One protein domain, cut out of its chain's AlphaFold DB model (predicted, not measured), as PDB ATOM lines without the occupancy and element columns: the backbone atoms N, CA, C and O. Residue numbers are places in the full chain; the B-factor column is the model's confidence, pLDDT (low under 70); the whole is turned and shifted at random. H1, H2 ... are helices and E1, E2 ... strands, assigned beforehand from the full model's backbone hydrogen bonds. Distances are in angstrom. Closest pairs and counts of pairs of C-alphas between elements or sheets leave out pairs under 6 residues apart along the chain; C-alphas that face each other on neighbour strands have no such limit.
ATOM      1  N   GLU A  23     168.594 229.692 175.038       59.25
ATOM      2  CA  GLU A  23     168.934 230.923 175.766       59.25
ATOM      3  C   GLU A  23     169.272 230.621 177.234       59.25
ATOM      4  O   GLU A  23     170.338 231.006 177.713       59.25
ATOM      5  N   THR A  24     168.460 229.793 177.898       71.12
ATOM      6  CA  THR A  24     168.693 229.390 179.297       71.12
ATOM      7  C   THR A  24     169.941 228.518 179.490       71.12
ATOM      8  O   THR A  24     170.622 228.628 180.510       71.12
ATOM      9  N   MET A  25     170.291 227.656 178.530       73.38
ATOM     10  CA  MET A  25     171.509 226.839 178.620       73.38
ATOM     11  C   MET A  25     172.782 227.668 178.408       73.38
ATOM     12  O   MET A  25     173.785 227.427 179.081       73.38
ATOM     13  N   ASN A  26     172.752 228.651 177.504       80.75
ATOM     14  CA  ASN A  26     173.889 229.543 177.288       80.75
ATOM     15  C   ASN A  26     174.162 230.415 178.523       80.75
ATOM     16  O   ASN A  26     175.316 230.586 178.904       80.75
ATOM     17  N   GLU A  27     173.113 230.907 179.188       84.81
ATOM     18  CA  GLU A  27     173.238 231.650 180.447       84.81
ATOM     19  C   GLU A  27     173.864 230.803 181.559       84.81
ATOM     20  O   GLU A  27     174.863 231.219 182.144       84.81
ATOM     21  N   LYS A  28     173.366 229.578 181.782       86.25
ATOM     22  CA  LYS A  28     173.945 228.639 182.764       86.25
ATOM     23  C   LYS A  28     175.410 228.319 182.481       86.25
ATOM     24  O   LYS A  28     176.213 228.176 183.398       86.25
ATOM     25  N   LEU A  29     175.762 228.185 181.206       88.88
ATOM     26  CA  LEU A  29     177.130 227.894 180.795       88.88
ATOM     27  C   LEU A  29     178.061 229.094 181.028       88.88
ATOM     28  O   LEU A  29     179.196 228.903 181.465       88.88
ATOM     29  N   ILE A  30     177.586 230.316 180.770       89.69
ATOM     30  CA  ILE A  30     178.315 231.551 181.094       89.69
ATOM     31  C   ILE A  30     178.504 231.667 182.607       89.69
ATOM     32  O   ILE A  30     179.627 231.885 183.053       89.69
ATOM     33  N   GLU A  31     177.452 231.438 183.392       89.94
ATOM     34  CA  GLU A  31     177.521 231.459 184.854       89.94
ATOM     35  C   GLU A  31     178.536 230.440 185.388       89.94
ATOM     36  O   GLU A  31     179.389 230.788 186.203       89.94
ATOM     37  N   ALA A  32     178.506 229.198 184.894       89.75
ATOM     38  CA  ALA A  32     179.471 228.168 185.272       89.75
ATOM     39  C   ALA A  32     180.912 228.561 184.904       89.75
ATOM     40  O   ALA A  32     181.838 228.351 185.689       89.75
ATOM     41  N   PHE A  33     181.117 229.163 183.730       90.31
ATOM     42  CA  PHE A  33     182.434 229.642 183.316       90.31
ATOM     43  C   PHE A  33     182.947 230.753 184.238       90.31
ATOM     44  O   PHE A  33     184.075 230.665 184.727       90.31
ATOM     45  N   ASP A  34     182.126 231.768 184.505       89.19
ATOM     46  CA  ASP A  34     182.484 232.886 185.380       89.19
ATOM     47  C   ASP A  34     182.713 232.416 186.821       89.19
ATOM     48  O   ASP A  34     183.652 232.861 187.483       89.19
ATOM     49  N   MET A  35     181.918 231.456 187.294       89.56
ATOM     50  CA  MET A  35     182.094 230.805 188.590       89.56
ATOM     51  C   MET A  35     183.470 230.150 188.706       89.56
ATOM     52  O   MET A  35     184.197 230.434 189.658       89.56
ATOM     53  N   VAL A  36     183.860 229.314 187.738       89.38
ATOM     54  CA  VAL A  36     185.187 228.677 187.740       89.38
ATOM     55  C   VAL A  36     186.280 229.736 187.645       89.38
ATOM     56  O   VAL A  36     187.215 229.721 188.444       89.38
ATOM     57  N   LYS A  37     186.151 230.689 186.718       87.75
ATOM     58  CA  LYS A  37     187.121 231.771 186.522       87.75
ATOM     59  C   LYS A  37     187.376 232.572 187.800       87.75
ATOM     60  O   LYS A  37     188.523 232.869 188.101       87.75
ATOM     61  N   ASN A  38     186.330 232.896 188.558       86.50
ATOM     62  CA  ASN A  38     186.442 233.697 189.777       86.50
ATOM     63  C   ASN A  38     186.899 232.886 191.003       86.50
ATOM     64  O   ASN A  38     187.309 233.473 192.004       86.50
ATOM     65  N   LYS A  39     186.797 231.551 190.962       84.31
ATOM     66  CA  LYS A  39     187.167 230.655 192.074       84.31
ATOM     67  C   LYS A  39     188.551 230.028 191.923       84.31
ATOM     68  O   LYS A  39     189.139 229.622 192.922       84.31
ATOM     69  N   VAL A  40     189.064 229.911 190.702       79.38
ATOM     70  CA  VAL A  40     190.411 229.392 190.456       79.38
ATOM     71  C   VAL A  40     191.422 230.512 190.682       79.38
ATOM     72  O   VAL A  40     191.378 231.540 190.015       79.38
ATOM     73  N   ASP A  41     192.341 230.307 191.625       67.38
ATOM     74  CA  ASP A  41     193.431 231.246 191.896       67.38
ATOM     75  C   ASP A  41     194.337 231.364 190.659       67.38
ATOM     76  O   ASP A  41     194.839 230.364 190.141       67.38
ATOM     77  N   THR A  42     194.546 232.591 190.186       63.69
ATOM     78  CA  THR A  42     195.361 232.894 189.003       63.69
ATOM     79  C   THR A  42     196.866 232.859 189.297       63.69
ATOM     80  O   THR A  42     197.680 232.709 188.385       63.69
ATOM     81  N   ASN A  43     197.247 232.917 190.579       57.44
ATOM     82  CA  ASN A  43     198.626 232.872 191.066       57.44
ATOM     83  C   ASN A  43     199.057 231.468 191.522       57.44
ATOM     84  O   ASN A  43     200.255 231.168 191.552       57.44
ATOM     85  N   ARG A  44     198.111 230.587 191.876       55.25
ATOM     86  CA  ARG A  44     198.383 229.176 192.206       55.25
ATOM     87  C   ARG A  44     198.091 228.270 191.014       55.25
ATOM     88  O   ARG A  44     197.175 228.472 190.229       55.25
ATOM     89  N   ARG A  45     198.909 227.227 190.853       55.50
ATOM     90  CA  ARG A  45     198.769 226.273 189.745       55.50
ATOM     91  C   ARG A  45     197.537 225.389 189.965       55.50
ATOM     92  O   ARG A  45     197.675 224.347 190.586       55.50
ATOM     93  N   SER A  46     196.407 225.775 189.367       65.62
ATOM     94  CA  SER A  46     195.189 224.955 189.223       65.62
ATOM     95  C   SER A  46     194.448 224.627 190.527       65.62
ATOM     96  O   SER A  46     195.057 224.416 191.570       65.62
ATOM     97  N   THR A  47     193.122 224.531 190.455       70.94
ATOM     98  CA  THR A  47     192.286 224.019 191.546       70.94
ATOM     99  C   THR A  47     191.803 222.630 191.180       70.94
ATOM    100  O   THR A  47     191.201 222.449 190.120       70.94
ATOM    101  N   SER A  48     192.054 221.657 192.051       73.19
ATOM    102  CA  SER A  48     191.556 220.298 191.874       73.19
ATOM    103  C   SER A  48     190.612 219.882 192.974       73.19
ATOM    104  O   SER A  48     190.825 220.223 194.132       73.19
ATOM    105  N   ILE A  49     189.615 219.089 192.601       71.38
ATOM    106  CA  ILE A  49     188.641 218.473 193.499       71.38
ATOM    107  C   ILE A  49     188.547 216.967 193.220       71.38
ATOM    108  O   ILE A  49     188.678 216.523 192.077       71.38
ATOM    109  N   HIS A  50     188.371 216.171 194.276       68.81
ATOM    110  CA  HIS A  50     188.093 214.737 194.183       68.81
ATOM    111  C   HIS A  50     186.602 214.537 194.409       68.81
ATOM    112  O   HIS A  50     186.062 215.084 195.368       68.81
ATOM    113  N   ILE A  51     185.960 213.772 193.535       65.12
ATOM    114  CA  ILE A  51     184.543 213.433 193.617       65.12
ATOM    115  C   ILE A  51     184.429 211.910 193.599       65.12
ATOM    116  O   ILE A  51     184.917 211.261 192.669       65.12
ATOM    117  N   ASP A  52     183.786 211.355 194.621       59.44
ATOM    118  CA  ASP A  52     183.367 209.955 194.632       59.44
ATOM    119  C   ASP A  52     182.177 209.803 193.671       59.44
ATOM    120  O   ASP A  52     181.218 210.576 193.709       59.44
ATOM    121  N   SER A  53     182.276 208.879 192.719       49.75
ATOM    122  CA  SER A  53     181.353 208.798 191.581       49.75
ATOM    123  C   SER A  53     180.068 208.019 191.862       49.75
ATOM    124  O   SER A  53     179.284 207.807 190.938       49.75
ATOM    125  N   THR A  54     179.827 207.582 193.097       45.53
ATOM    126  CA  THR A  54     178.661 206.747 193.429       45.53
ATOM    127  C   THR A  54     177.305 207.468 193.346       45.53
ATOM    128  O   THR A  54     176.281 206.793 193.317       45.53
ATOM    129  N   SER A  55     177.263 208.800 193.215       42.81
ATOM    130  CA  SER A  55     176.013 209.588 193.239       42.81
ATOM    131  C   SER A  55     175.781 210.529 192.046       42.81
ATOM    132  O   SER A  55     174.857 211.340 192.077       42.81
ATOM    133  N   ILE A  56     176.543 210.425 190.949       43.62
ATOM    134  CA  ILE A  56     176.284 211.245 189.746       43.62
ATOM    135  C   ILE A  56     175.229 210.570 188.852       43.62
ATOM    136  O   ILE A  56     175.475 210.243 187.692       43.62
ATOM    137  N   SER A  57     174.034 210.354 189.391       36.50
ATOM    138  CA  SER A  57     172.832 210.139 188.588       36.50
ATOM    139  C   SER A  57     171.635 210.728 189.326       36.50
ATOM    140  O   SER A  57     171.159 210.161 190.302       36.50
ATOM    141  N   ASP A  58     171.181 211.867 188.811       37.44
ATOM    142  CA  ASP A  58     169.927 212.557 189.110       37.44
ATOM    143  C   ASP A  58     169.794 213.294 190.458       37.44
ATOM    144  O   ASP A  58     169.465 212.738 191.497       37.44
ATOM    145  N   ASN A  59     169.952 214.622 190.356       39.09
ATOM    146  CA  ASN A  59     169.288 215.671 191.138       39.09
ATOM    147  C   ASN A  59     169.072 215.396 192.636       39.09
ATOM    148  O   ASN A  59     167.957 215.093 193.048       39.09
ATOM    149  N   ASN A  60     170.117 215.613 193.433       31.59
ATOM    150  CA  ASN A  60     170.107 216.319 194.723       31.59
ATOM    151  C   ASN A  60     171.541 216.270 195.259       31.59
ATOM    152  O   ASN A  60     172.021 215.223 195.677       31.59
ATOM    153  N   TYR A  61     172.255 217.390 195.144       35.47
ATOM    154  CA  TYR A  61     173.662 217.482 195.516       35.47
ATOM    155  C   TYR A  61     173.835 217.236 197.017       35.47
ATOM    156  O   TYR A  61     173.325 217.999 197.833       35.47
ATOM    157  N   GLU A  62     174.607 216.210 197.362       30.89
ATOM    158  CA  GLU A  62     175.233 216.084 198.672       30.89
ATOM    159  C   GLU A  62     176.745 215.953 198.442       30.89
ATOM    160  O   GLU A  62     177.283 214.876 198.190       30.89
ATOM    161  N   VAL A  63     177.438 217.095 198.432       43.56
ATOM    162  CA  VAL A  63     178.905 217.149 198.403       43.56
ATOM    163  C   VAL A  63     179.411 217.241 199.830       43.56
ATOM    164  O   VAL A  63     179.565 218.333 200.367       43.56
ATOM    165  N   THR A  64     179.647 216.084 200.450       35.75
ATOM    166  CA  THR A  64     180.673 215.792 201.478       35.75
ATOM    167  C   THR A  64     180.513 214.314 201.860       35.75
ATOM    168  O   THR A  64     179.416 213.894 202.184       35.75
ATOM    169  N   HIS A  65     181.484 213.406 201.883       32.19
ATOM    170  CA  HIS A  65     182.941 213.415 201.964       32.19
ATOM    171  C   HIS A  65     183.480 212.147 201.221       32.19
ATOM    172  O   HIS A  65     182.773 211.584 200.397       32.19
ATOM    173  N   PHE A  66     184.664 211.633 201.596       42.53
ATOM    174  CA  PHE A  66     184.855 210.207 201.973       42.53
ATOM    175  C   PHE A  66     185.942 209.364 201.272       42.53
ATOM    176  O   PHE A  66     186.594 209.746 200.307       42.53
ATOM    177  N   LYS A  67     186.208 208.256 201.980       35.38
ATOM    178  CA  LYS A  67     187.345 207.331 202.052       35.38
ATOM    179  C   LYS A  67     187.962 206.899 200.720       35.38
ATOM    180  O   LYS A  67     187.298 206.585 199.748       35.38
ATOM    181  N   TYR A  68     189.278 206.698 200.789       39.78
ATOM    182  CA  TYR A  68     190.154 206.077 199.788       39.78
ATOM    183  C   TYR A  68     189.850 204.582 199.537       39.78
ATOM    184  O   TYR A  68     190.746 203.746 199.618       39.78
ATOM    185  N   LEU A  69     188.608 204.199 199.249       40.06
ATOM    186  CA  LEU A  69     188.244 202.821 198.927       40.06
ATOM    187  C   LEU A  69     187.145 202.845 197.851       40.06
ATOM    188  O   LEU A  69     186.031 203.255 198.131       40.06
ATOM    189  N   SER A  70     187.497 202.368 196.646       50.25
ATOM    190  CA  SER A  70     186.704 202.272 195.392       50.25
ATOM    191  C   SER A  70     186.365 203.589 194.653       50.25
ATOM    192  O   SER A  70     185.975 204.555 195.266       50.25
ATOM    193  N   ILE A  71     186.608 203.597 193.328       55.12
ATOM    194  CA  ILE A  71     186.131 204.514 192.258       55.12
ATOM    195  C   ILE A  71     186.040 206.018 192.579       55.12
ATOM    196  O   ILE A  71     185.167 206.472 193.298       55.12
ATOM    197  N   GLY A  72     186.872 206.838 191.931       62.91
ATOM    198  CA  GLY A  72     186.740 208.292 192.051       62.91
ATOM    199  C   GLY A  72     187.139 209.042 190.786       62.91
ATOM    200  O   GLY A  72     188.022 208.612 190.032       62.91
ATOM    201  N   LYS A  73     186.493 210.190 190.580       73.94
ATOM    202  CA  LYS A  73     186.779 211.173 189.535       73.94
ATOM    203  C   LYS A  73     187.579 212.321 190.150       73.94
ATOM    204  O   LYS A  73     187.190 212.887 191.165       73.94
ATOM    205  N   ILE A  74     188.704 212.693 189.547       74.81
ATOM    206  CA  ILE A  74     189.428 213.920 189.917       74.81
ATOM    207  C   ILE A  74     189.218 214.940 188.823       74.81
ATOM    208  O   ILE A  74     189.454 214.649 187.651       74.81
ATOM    209  N   ILE A  75     188.810 216.135 189.217       80.19
ATOM    210  CA  ILE A  75     188.573 217.255 188.321       80.19
ATOM    211  C   ILE A  75     189.575 218.342 188.656       80.19
ATOM    212  O   ILE A  75     189.754 218.684 189.818       80.19
ATOM    213  N   ASN A  76     190.205 218.901 187.632       82.81
ATOM    214  CA  ASN A  76     191.161 219.986 187.747       82.81
ATOM    215  C   ASN A  76     190.778 221.115 186.799       82.81
ATOM    216  O   ASN A  76     190.731 220.916 185.581       82.81
ATOM    217  N   PHE A  77     190.611 222.311 187.347       87.12
ATOM    218  CA  PHE A  77     190.466 223.544 186.591       87.12
ATOM    219  C   PHE A  77     191.746 224.365 186.684       87.12
ATOM    220  O   PHE A  77     192.282 224.611 187.762       87.12
ATOM    221  N   LYS A  78     192.242 224.824 185.540       86.38
ATOM    222  CA  LYS A  78     193.356 225.762 185.455       86.38
ATOM    223  C   LYS A  78     192.937 226.936 184.594       86.38
ATOM    224  O   LYS A  78     192.686 226.749 183.408       86.38
ATOM    225  N   TYR A  79     192.916 228.125 185.170       86.12
ATOM    226  CA  TYR A  79     192.664 229.338 184.412       86.12
ATOM    227  C   TYR A  79     193.980 229.912 183.863       86.12
ATOM    228  O   TYR A  79     195.034 229.812 184.496       86.12
ATOM    229  N   VAL A  80     193.934 230.414 182.630       85.25
ATOM    230  CA  VAL A  80     195.061 230.995 181.895       85.25
ATOM    231  C   VAL A  80     194.658 232.400 181.460       85.25
ATOM    232  O   VAL A  80     194.087 232.593 180.383       85.25
ATOM    233  N   ASP A  81     194.968 233.382 182.305       79.12
ATOM    234  CA  ASP A  81     194.544 234.782 182.170       79.12
ATOM    235  C   ASP A  81     194.894 235.382 180.809       79.12
ATOM    236  O   ASP A  81     194.048 236.004 180.169       79.12
ATOM    237  N   THR A  82     196.115 235.140 180.320       81.50
ATOM    238  CA  THR A  82     196.612 235.696 179.050       81.50
ATOM    239  C   THR A  82     195.783 235.270 177.842       81.50
ATOM    240  O   THR A  82     195.762 235.971 176.834       81.50
ATOM    241  N   ALA A  83     195.123 234.115 177.925       80.62
ATOM    242  CA  ALA A  83     194.291 233.574 176.859       80.62
ATOM    243  C   ALA A  83     192.787 233.648 177.187       80.62
ATOM    244  O   ALA A  83     191.964 233.406 176.303       80.62
ATOM    245  N   ASN A  84     192.423 234.004 178.429       82.94
ATOM    246  CA  ASN A  84     191.069 233.878 178.978       82.94
ATOM    247  C   ASN A  84     190.508 232.455 178.751       82.94
ATOM    248  O   ASN A  84     189.376 232.267 178.295       82.94
ATOM    249  N   GLU A  85     191.349 231.448 179.018       89.56
ATOM    250  CA  GLU A  85     191.046 230.030 178.811       89.56
ATOM    251  C   GLU A  85     191.027 229.274 180.142       89.56
ATOM    252  O   GLU A  85     191.884 229.464 181.001       89.56
ATOM    253  N   ILE A  86     190.059 228.374 180.296       89.44
ATOM    254  CA  ILE A  86     189.999 227.382 181.364       89.44
ATOM    255  C   ILE A  86     190.417 226.044 180.766       89.44
ATOM    256  O   ILE A  86     189.759 225.497 179.884       89.44
ATOM    257  N   HIS A  87     191.513 225.489 181.255       89.69
ATOM    258  CA  HIS A  87     191.874 224.107 180.996       89.69
ATOM    259  C   HIS A  87     191.186 223.249 182.047       89.69
ATOM    260  O   HIS A  87     191.480 223.348 183.240       89.69
ATOM    261  N   TRP A  88     190.282 222.400 181.591       89.94
ATOM    262  CA  TRP A  88     189.546 221.469 182.421       89.94
ATOM    263  C   TRP A  88     190.042 220.058 182.135       89.94
ATOM    264  O   TRP A  88     190.078 219.597 180.993       89.94
ATOM    265  N   THR A  89     190.525 219.391 183.174       85.12
ATOM    266  CA  THR A  89     191.042 218.029 183.087       85.12
ATOM    267  C   THR A  89     190.295 217.144 184.059       85.12
ATOM    268  O   THR A  89     190.159 217.489 185.228       85.12
ATOM    269  N   THR A  90     189.885 215.983 183.573       79.62
ATOM    270  CA  THR A  90     189.198 214.967 184.354       79.62
ATOM    271  C   THR A  90     189.998 213.674 184.292       79.62
ATOM    272  O   THR A  90     190.314 213.186 183.207       79.62
ATOM    273  N   LEU A  91     190.322 213.112 185.452       74.44
ATOM    274  CA  LEU A  91     190.857 211.764 185.601       74.44
ATOM    275  C   LEU A  91     189.735 210.866 186.115       74.44
ATOM    276  O   LEU A  91     189.202 211.120 187.195       74.44
ATOM    277  N   VAL A  92     189.418 209.809 185.375       68.81
ATOM    278  CA  VAL A  92     188.467 208.783 185.814       68.81
ATOM    279  C   VAL A  92     189.247 207.510 186.119       68.81
ATOM    280  O   VAL A  92     190.026 207.026 185.291       68.81
ATOM    281  N   LYS A  93     189.080 206.988 187.336       63.00
ATOM    282  CA  LYS A  93     189.566 205.658 187.699       63.00
ATOM    283  C   LYS A  93     188.462 204.648 187.393       63.00
ATOM    284  O   LYS A  93     187.433 204.682 188.052       63.00
ATOM    285  N   GLU A  94     188.690 203.770 186.422       53.56
ATOM    286  CA  GLU A  94     187.788 202.646 186.159       53.56
ATOM    287  C   GLU A  94     187.997 201.520 187.185       53.56
ATOM    288  O   GLU A  94     189.090 201.361 187.742       53.56
ATOM    289  N   ASP A  95     186.936 200.753 187.440       47.59
ATOM    290  CA  ASP A  95     186.923 199.620 188.375       47.59
ATOM    291  C   ASP A  95     187.784 198.433 187.943       47.59
ATOM    292  O   ASP A  95     188.132 197.580 188.760       47.59
ATOM    293  N   ILE A  96     188.135 198.354 186.662       39.03
ATOM    294  CA  ILE A  96     188.698 197.146 186.070       39.03
ATOM    295  C   ILE A  96     189.973 197.509 185.315       39.03
ATOM    296  O   ILE A  96     189.941 197.933 184.167       39.03
ATOM    297  N   GLY A  97     191.114 197.276 185.962       42.62
ATOM    298  CA  GLY A  97     192.418 197.327 185.307       42.62
ATOM    299  C   GLY A  97     192.998 198.731 185.112       42.62
ATOM    300  O   GLY A  97     192.325 199.744 184.973       42.62
ATOM    301  N   VAL A  98     194.325 198.780 185.138       50.78
ATOM    302  CA  VAL A  98     195.121 199.912 184.653       50.78
ATOM    303  C   VAL A  98     195.020 199.881 183.118       50.78
ATOM    304  O   VAL A  98     195.168 198.787 182.569       50.78
ATOM    305  N   PRO A  99     194.804 201.011 182.410       55.72
ATOM    306  CA  PRO A  99     195.167 202.380 182.792       55.72
ATOM    307  C   PRO A  99     194.007 203.352 183.071       55.72
ATOM    308  O   PRO A  99     192.917 203.247 182.529       55.72
ATOM    309  N   HIS A 100     194.297 204.383 183.871       66.69
ATOM    310  CA  HIS A 100     193.391 205.514 184.081       66.69
ATOM    311  C   HIS A 100     193.135 206.294 182.786       66.69
ATOM    312  O   HIS A 100     194.071 206.555 182.023       66.69
ATOM    313  N   ILE A 101     191.904 206.772 182.601       72.19
ATOM    314  CA  ILE A 101     191.555 207.645 181.479       72.19
ATOM    315  C   ILE A 101     191.702 209.103 181.916       72.19
ATOM    316  O   ILE A 101     191.084 209.549 182.885       72.19
ATOM    317  N   ILE A 102     192.529 209.855 181.183       76.88
ATOM    318  CA  ILE A 102     192.693 211.300 181.356       76.88
ATOM    319  C   ILE A 102     192.019 212.006 180.187       76.88
ATOM    320  O   ILE A 102     192.480 211.926 179.048       76.88
ATOM    321  N   LEU A 103     190.965 212.753 180.485       83.19
ATOM    322  CA  LEU A 103     190.280 213.609 179.531       83.19
ATOM    323  C   LEU A 103     190.722 215.058 179.741       83.19
ATOM    324  O   LEU A 103     190.678 215.571 180.858       83.19
ATOM    325  N   LYS A 104     191.164 215.719 178.669       87.38
ATOM    326  CA  LYS A 104     191.617 217.115 178.692       87.38
ATOM    327  C   LYS A 104     190.820 217.942 177.704       87.38
ATOM    328  O   LYS A 104     190.827 217.653 176.505       87.38
ATOM    329  N   TYR A 105     190.219 219.005 178.215       91.06
ATOM    330  CA  TYR A 105     189.477 219.974 177.435       91.06
ATOM    331  C   TYR A 105     189.993 221.385 177.711       91.06
ATOM    332  O   TYR A 105     190.379 221.723 178.831       91.06
ATOM    333  N   THR A 106     189.987 222.219 176.679       92.25
ATOM    334  CA  THR A 106     190.205 223.661 176.815       92.25
ATOM    335  C   THR A 106     188.897 224.365 176.515       92.25
ATOM    336  O   THR A 106     188.270 224.118 175.484       92.25
ATOM    337  N   ILE A 107     188.499 225.245 177.420       92.75
ATOM    338  CA  ILE A 107     187.271 226.019 177.354       92.75
ATOM    339  C   ILE A 107     187.671 227.482 177.264       92.75
ATOM    340  O   ILE A 107     188.368 227.996 178.132       92.75
ATOM    341  N   SER A 108     187.248 228.165 176.209       90.75
ATOM    342  CA  SER A 108     187.586 229.576 175.993       90.75
ATOM    343  C   SER A 108     186.328 230.409 175.814       90.75
ATOM    344  O   SER A 108     185.424 229.978 175.097       90.75
ATOM    345  N   TYR A 109     186.299 231.612 176.382       86.62
ATOM    346  CA  TYR A 109     185.224 232.578 176.161       86.62
ATOM    347  C   TYR A 109     185.640 233.609 175.104       86.62
ATOM    348  O   TYR A 109     186.576 234.385 175.316       86.62
ATOM    349  N   LYS A 110     184.958 233.623 173.951       82.00
ATOM    350  CA  LYS A 110     185.227 234.535 172.825       82.00
ATOM    351  C   LYS A 110     183.930 235.127 172.289       82.00
ATOM    352  O   LYS A 110     183.033 234.389 171.913       82.00
ATOM    353  N   LYS A 111     183.848 236.461 172.201       80.38
ATOM    354  CA  LYS A 111     182.691 237.192 171.632       80.38
ATOM    355  C   LYS A 111     181.332 236.751 172.210       80.38
ATOM    356  O   LYS A 111     180.374 236.580 171.469       80.38
ATOM    357  N   ARG A 112     181.255 236.564 173.534       79.06
ATOM    358  CA  ARG A 112     180.066 236.037 174.237       79.06
ATOM    359  C   ARG A 112     179.685 234.594 173.886       79.06
ATOM    360  O   ARG A 112     178.566 234.172 174.152       79.06
ATOM    361  N   THR A 113     180.620 233.828 173.334       82.25
ATOM    362  CA  THR A 113     180.458 232.408 173.022       82.25
ATOM    363  C   THR A 113     181.518 231.595 173.752       82.25
ATOM    364  O   THR A 113     182.706 231.923 173.716       82.25
ATOM    365  N   ILE A 114     181.093 230.513 174.399       88.88
ATOM    366  CA  ILE A 114     181.989 229.543 175.026       88.88
ATOM    367  C   ILE A 114     182.313 228.453 174.003       88.88
ATOM    368  O   ILE A 114     181.423 227.903 173.363       88.88
ATOM    369  N   LEU A 115     183.602 228.168 173.825       90.50
ATOM    370  CA  LEU A 115     184.099 227.164 172.888       90.50
ATOM    371  C   LEU A 115     184.784 226.040 173.654       90.50
ATOM    372  O   LEU A 115     185.725 226.302 174.403       90.50
ATOM    373  N   PHE A 116     184.358 224.805 173.398       92.88
ATOM    374  CA  PHE A 116     184.988 223.595 173.917       92.88
ATOM    375  C   PHE A 116     185.956 223.021 172.885       92.88
ATOM    376  O   PHE A 116     185.620 222.880 171.707       92.88
ATOM    377  N   LYS A 117     187.159 222.664 173.333       93.00
ATOM    378  CA  LYS A 117     188.170 221.990 172.518       93.00
ATOM    379  C   LYS A 117     188.665 220.722 173.188       93.00
ATOM    380  O   LYS A 117     188.928 220.729 174.387       93.00
ATOM    381  N   LYS A 118     188.885 219.682 172.388       90.88
ATOM    382  CA  LYS A 118     189.587 218.451 172.766       90.88
ATOM    383  C   LYS A 118     190.886 218.384 171.964       90.88
ATOM    384  O   LYS A 118     190.872 218.105 170.766       90.88
ATOM    385  N   GLY A 119     192.005 218.727 172.601       87.38
ATOM    386  CA  GLY A 119     193.259 218.983 171.886       87.38
ATOM    387  C   GLY A 119     193.106 220.147 170.898       87.38
ATOM    388  O   GLY A 119     192.682 221.237 171.277       87.38
ATOM    389  N   SER A 120     193.425 219.918 169.624       86.62
ATOM    390  CA  SER A 120     193.258 220.911 168.552       86.62
ATOM    391  C   SER A 120     191.840 220.975 167.969       86.62
ATOM    392  O   SER A 120     191.546 221.888 167.196       86.62
ATOM    393  N   THR A 121     190.955 220.038 168.316       91.31
ATOM    394  CA  THR A 121     189.616 219.922 167.723       91.31
ATOM    395  C   THR A 121     188.604 220.776 168.479       91.31
ATOM    396  O   THR A 121     188.441 220.607 169.685       91.31
ATOM    397  N   VAL A 122     187.903 221.670 167.776       91.25
ATOM    398  CA  VAL A 122     186.765 222.436 168.316       91.25
ATOM    399  C   VAL A 122     185.499 221.590 168.218       91.25
ATOM    400  O   VAL A 122     185.150 221.146 167.125       91.25
ATOM    401  N   LEU A 123     184.807 221.402 169.340       91.25
ATOM    402  CA  LEU A 123     183.525 220.701 169.398       91.25
ATOM    403  C   LEU A 123     182.386 221.651 169.009       91.25
ATOM    404  O   LEU A 123     182.355 222.809 169.438       91.25
ATOM    405  N   LYS A 124     181.446 221.169 168.197       88.12
ATOM    406  CA  LYS A 124     180.276 221.918 167.723       88.12
ATOM    407  C   LYS A 124     179.018 221.460 168.452       88.12
ATOM    408  O   LYS A 124     178.901 220.306 168.828       88.12
ATOM    409  N   ASN A 125     178.017 222.334 168.550       83.31
ATOM    410  CA  ASN A 125     176.731 222.025 169.200       83.31
ATOM    411  C   ASN A 125     175.972 220.826 168.579       83.31
ATOM    412  O   ASN A 125     175.151 220.185 169.233       83.31
ATOM    413  N   SER A 126     176.238 220.515 167.307       86.62
ATOM    414  CA  SER A 126     175.711 219.321 166.636       86.62
ATOM    415  C   SER A 126     176.300 218.013 167.167       86.62
ATOM    416  O   SER A 126     175.690 216.961 166.987       86.62
ATOM    417  N   ASP A 127     177.473 218.063 167.793       87.75
ATOM    418  CA  ASP A 127     178.213 216.881 168.211       87.75
ATOM    419  C   ASP A 127     177.609 216.340 169.513       87.75
ATOM    420  O   ASP A 127     177.394 217.080 170.476       87.75
ATOM    421  N   LEU A 128     177.356 215.030 169.583       86.94
ATOM    422  CA  LEU A 128     176.852 214.401 170.812       86.94
ATOM    423  C   LEU A 128     177.825 214.597 171.986       86.94
ATOM    424  O   LEU A 128     177.393 214.867 173.108       86.94
ATOM    425  N   GLU A 129     179.134 214.548 171.708       86.88
ATOM    426  CA  GLU A 129     180.183 214.819 172.697       86.88
ATOM    427  C   GLU A 129     180.085 216.250 173.250       86.88
ATOM    428  O   GLU A 129     180.293 216.441 174.445       86.88
ATOM    429  N   TYR A 130     179.686 217.244 172.442       88.25
ATOM    430  CA  TYR A 130     179.521 218.629 172.901       88.25
ATOM    431  C   TYR A 130     178.425 218.760 173.966       88.25
ATOM    432  O   TYR A 130     178.616 219.400 174.996       88.25
ATOM    433  N   LYS A 131     177.262 218.141 173.745       85.06
ATOM    434  CA  LYS A 131     176.155 218.223 174.712       85.06
ATOM    435  C   LYS A 131     176.519 217.550 176.033       85.06
ATOM    436  O   LYS A 131     176.249 218.099 177.097       85.06
ATOM    437  N   SER A 132     177.167 216.387 175.955       84.94
ATOM    438  CA  SER A 132     177.653 215.670 177.134       84.94
ATOM    439  C   SER A 132     178.684 216.502 177.901       84.94
ATOM    440  O   SER A 132     178.515 216.723 179.099       84.94
ATOM    441  N   ILE A 133     179.691 217.048 177.211       87.88
ATOM    442  CA  ILE A 133     180.790 217.764 177.863       87.88
ATOM    443  C   ILE A 133     180.348 219.095 178.486       87.88
ATOM    444  O   ILE A 133     180.848 219.459 179.547       87.88
ATOM    445  N   VAL A 134     179.380 219.793 177.882       88.00
ATOM    446  CA  VAL A 134     178.779 221.012 178.450       88.00
ATOM    447  C   VAL A 134     178.089 220.714 179.777       88.00
ATOM    448  O   VAL A 134     178.356 221.389 180.770       88.00
ATOM    449  N   ASN A 135     177.241 219.683 179.817       85.25
ATOM    450  CA  ASN A 135     176.538 219.305 181.043       85.25
ATOM    451  C   ASN A 135     177.522 218.880 182.139       85.25
ATOM    452  O   ASN A 135     177.393 219.308 183.286       85.25
ATOM    453  N   THR A 136     178.540 218.091 181.783       85.06
ATOM    454  CA  THR A 136     179.578 217.683 182.733       85.06
ATOM    455  C   THR A 136     180.392 218.880 183.235       85.06
ATOM    456  O   THR A 136     180.693 218.932 184.421       85.06
ATOM    457  N   PHE A 137     180.699 219.874 182.392       88.44
ATOM    458  CA  PHE A 137     181.419 221.077 182.828       88.44
ATOM    459  C   PHE A 137     180.622 221.876 183.856       88.44
ATOM    460  O   PHE A 137     181.176 222.289 184.870       88.44
ATOM    461  N   ILE A 138     179.325 222.086 183.605       87.50
ATOM    462  CA  ILE A 138     178.442 222.821 184.520       87.50
ATOM    463  C   ILE A 138     178.368 222.105 185.873       87.50
ATOM    464  O   ILE A 138     178.522 222.742 186.912       87.50
ATOM    465  N   SER A 139     178.183 220.782 185.863       83.62
ATOM    466  CA  SER A 139     178.162 219.972 187.088       83.62
ATOM    467  C   SER A 139     179.486 220.062 187.856       83.62
ATOM    468  O   SER A 139     179.492 220.319 189.059       83.62
ATOM    469  N   ASP A 140     180.615 219.953 187.156       85.50
ATOM    470  CA  ASP A 140     181.942 220.040 187.764       85.50
ATOM    471  C   ASP A 140     182.247 221.448 188.319       85.50
ATOM    472  O   ASP A 140     182.918 221.583 189.343       85.50
ATOM    473  N   ALA A 141     181.742 222.506 187.674       86.81
ATOM    474  CA  ALA A 141     181.841 223.883 188.160       86.81
ATOM    475  C   ALA A 141     181.056 224.092 189.466       86.81
ATOM    476  O   ALA A 141     181.563 224.727 190.394       86.81
ATOM    477  N   LEU A 142     179.850 223.524 189.566       85.12
ATOM    478  CA  LEU A 142     179.049 223.549 190.794       85.12
ATOM    479  C   LEU A 142     179.753 222.803 191.933       85.12
ATOM    480  O   LEU A 142     179.897 223.359 193.021       85.12
ATOM    481  N   ALA A 143     180.300 221.617 191.657       81.12
ATOM    482  CA  ALA A 143     181.071 220.860 192.642       81.12
ATOM    483  C   ALA A 143     182.309 221.634 193.135       81.12
ATOM    484  O   ALA A 143     182.642 221.603 194.320       81.12
ATOM    485  N   LEU A 144     182.982 222.384 192.250       83.19
ATOM    486  CA  LEU A 144     184.074 223.276 192.646       83.19
ATOM    487  C   LEU A 144     183.589 224.364 193.613       83.19
ATOM    488  O   LEU A 144     184.266 224.642 194.603       83.19
ATOM    489  N   LYS A 145     182.446 224.997 193.333       82.69
ATOM    490  CA  LYS A 145     181.878 226.034 194.202       82.69
ATOM    491  C   LYS A 145     181.568 225.481 195.590       82.69
ATOM    492  O   LYS A 145     182.016 226.075 196.570       82.69
ATOM    493  N   GLU A 146     180.875 224.351 195.663       79.88
ATOM    494  CA  GLU A 146     180.524 223.687 196.923       79.88
ATOM    495  C   GLU A 146     181.778 223.307 197.718       79.88
ATOM    496  O   GLU A 146     181.898 223.650 198.895       79.88
ATOM    497  N   HIS A 147     182.780 222.722 197.054       78.81
ATOM    498  CA  HIS A 147     184.064 222.414 197.680       78.81
ATOM    499  C   HIS A 147     184.757 223.664 198.247       78.81
ATOM    500  O   HIS A 147     185.264 223.642 199.366       78.81
ATOM    501  N   GLN A 148     184.778 224.777 197.506       79.56
ATOM    502  CA  GLN A 148     185.385 226.029 197.973       79.56
ATOM    503  C   GLN A 148     184.619 226.653 199.147       79.56
ATOM    504  O   GLN A 148     185.230 227.245 200.041       79.56
ATOM    505  N   GLU A 149     183.292 226.536 199.171       82.81
ATOM    506  CA  GLU A 149     182.471 226.974 200.302       82.81
ATOM    507  C   GLU A 149     182.744 226.128 201.548       82.81
ATOM    508  O   GLU A 149     182.919 226.684 202.635       82.81
ATOM    509  N   GLN A 150     182.871 224.810 201.389       78.69
ATOM    510  CA  GLN A 150     183.280 223.906 202.459       78.69
ATOM    511  C   GLN A 150     184.670 224.274 203.002       78.69
ATOM    512  O   GLN A 150     184.808 224.518 204.198       78.69
ATOM    513  N   VAL A 151     185.678 224.411 202.133       77.75
ATOM    514  CA  VAL A 151     187.039 224.840 202.512       77.75
ATOM    515  C   VAL A 151     187.002 226.164 203.273       77.75
ATOM    516  O   VAL A 151     187.680 226.323 204.282       77.75
ATOM    517  N   SER A 152     186.200 227.124 202.812       82.00
ATOM    518  CA  SER A 152     186.093 228.435 203.460       82.00
ATOM    519  C   SER A 152     185.527 228.325 204.878       82.00
ATOM    520  O   SER A 152     186.000 229.017 205.781       82.00
ATOM    521  N   LYS A 153     184.544 227.441 205.098       82.81
ATOM    522  CA  LYS A 153     184.014 227.140 206.438       82.81
ATOM    523  C   LYS A 153     185.071 226.475 207.317       82.81
ATOM    524  O   LYS A 153     185.248 226.888 208.461       82.81
ATOM    525  N   GLU A 154     185.797 225.497 206.780       83.12
ATOM    526  CA  GLU A 154     186.888 224.820 207.490       83.12
ATOM    527  C   GLU A 154     187.999 225.803 207.875       83.12
ATOM    528  O   GLU A 154     188.447 225.786 209.014       83.12
ATOM    529  N   ILE A 155     188.408 226.710 206.983       82.50
ATOM    530  CA  ILE A 155     189.427 227.734 207.275       82.50
ATOM    531  C   ILE A 155     188.942 228.686 208.368       82.50
ATOM    532  O   ILE A 155     189.715 229.064 209.243       82.50
ATOM    533  N   LYS A 156     187.666 229.086 208.323       85.50
ATOM    534  CA  LYS A 156     187.089 230.010 209.305       85.50
ATOM    535  C   LYS A 156     187.037 229.408 210.712       85.50
ATOM    536  O   LYS A 156     187.207 230.140 211.684       85.50
TER     537      LYS A 156
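Overview. This is residues 23 to 156 of the 258 residues of an uncharacterized protein of Aquimarina sp. MAR_2010_214 (UniProt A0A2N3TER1). A twisted sheet of five strands curls round one long helix, H2, whose last residues, 151 to 156, stick out past the rest; a second helix, H1, packs on H2 and on the same face of the sheet, and no named helix covers the other face. The printed part has 134 residues with two named helices and five named strands, in the order H1 E1 E2 E3 E4 E5 H2. The sheet's order is E1 E2 E3 E4 E5, antiparallel throughout, and the class is mixed, helices and strands. The whole is compact, with a radius of gyration of the C-alphas of 15.2 A and spans of 43 by 40 by 29 A.

Arrangement. Strands E1, residues 47 to 52, E2, residues 72 to 80, E3, residues 85 to 92, E4, residues 101 to 110, and E5, residues 113 to 118, form a meander, each strand the antiparallel neighbour of the one before, and each successive pair is a hairpin. Between E1 and E2, N 49 and O 75 are 2.8 A apart, within hydrogen-bond range; so are N 76 and O 89 of E2 and E3, at 2.8 A, N 88 and O 105 of E3 and E4, at 2.8 A, and N 108 and O 115 of E4 and E5, at 3.0 A. The edge strands E1 and E5 are apart. Helix H2, residues 128 to 156, is on the sheet, which curls round it; the closest C-alphas of H2 and E1 are those of Leu 144 and Ile 49, 6.7 A apart. Helix H1, residues 23 to 39, is on the same face at a height over the sheet of 8.7 A. It runs across the strands, at 89 degrees to E3 on the local plane. H1 and H2 touch, closest at the C-alphas of Ala 32 and Ile 138, 5.5 A, with a steep tilt of 41 degrees, the same way. In H1 and H2 every O i to N i+4 pair is within hydrogen-bond range.

Along the chain. H2 is 42.8 A long from first to last C-alpha and H1 24.5 A. E4 is 28.9 A long, E2 26.2 A, E3 22.5 A, E1 16.9 A and E5 16.7 A. H1 begins at C-alpha 23, (168.934, 230.923, 175.766); E4 begins at C-alpha 101, (191.555, 207.645, 181.479); H2 ends at C-alpha 156, (187.089, 230.010, 209.305).

Size, cuts and confidence. The two C-alphas farthest apart are those of Ser 126 and Lys 156, 45.4 A. The printed part has no cut. The link from E1 to E2, residues 53 to 71, is long. The mean pLDDT of the printed part is 74.3; residue 23 and residues 41 to 46, 50 to 72 and 92 to 100 are under 70.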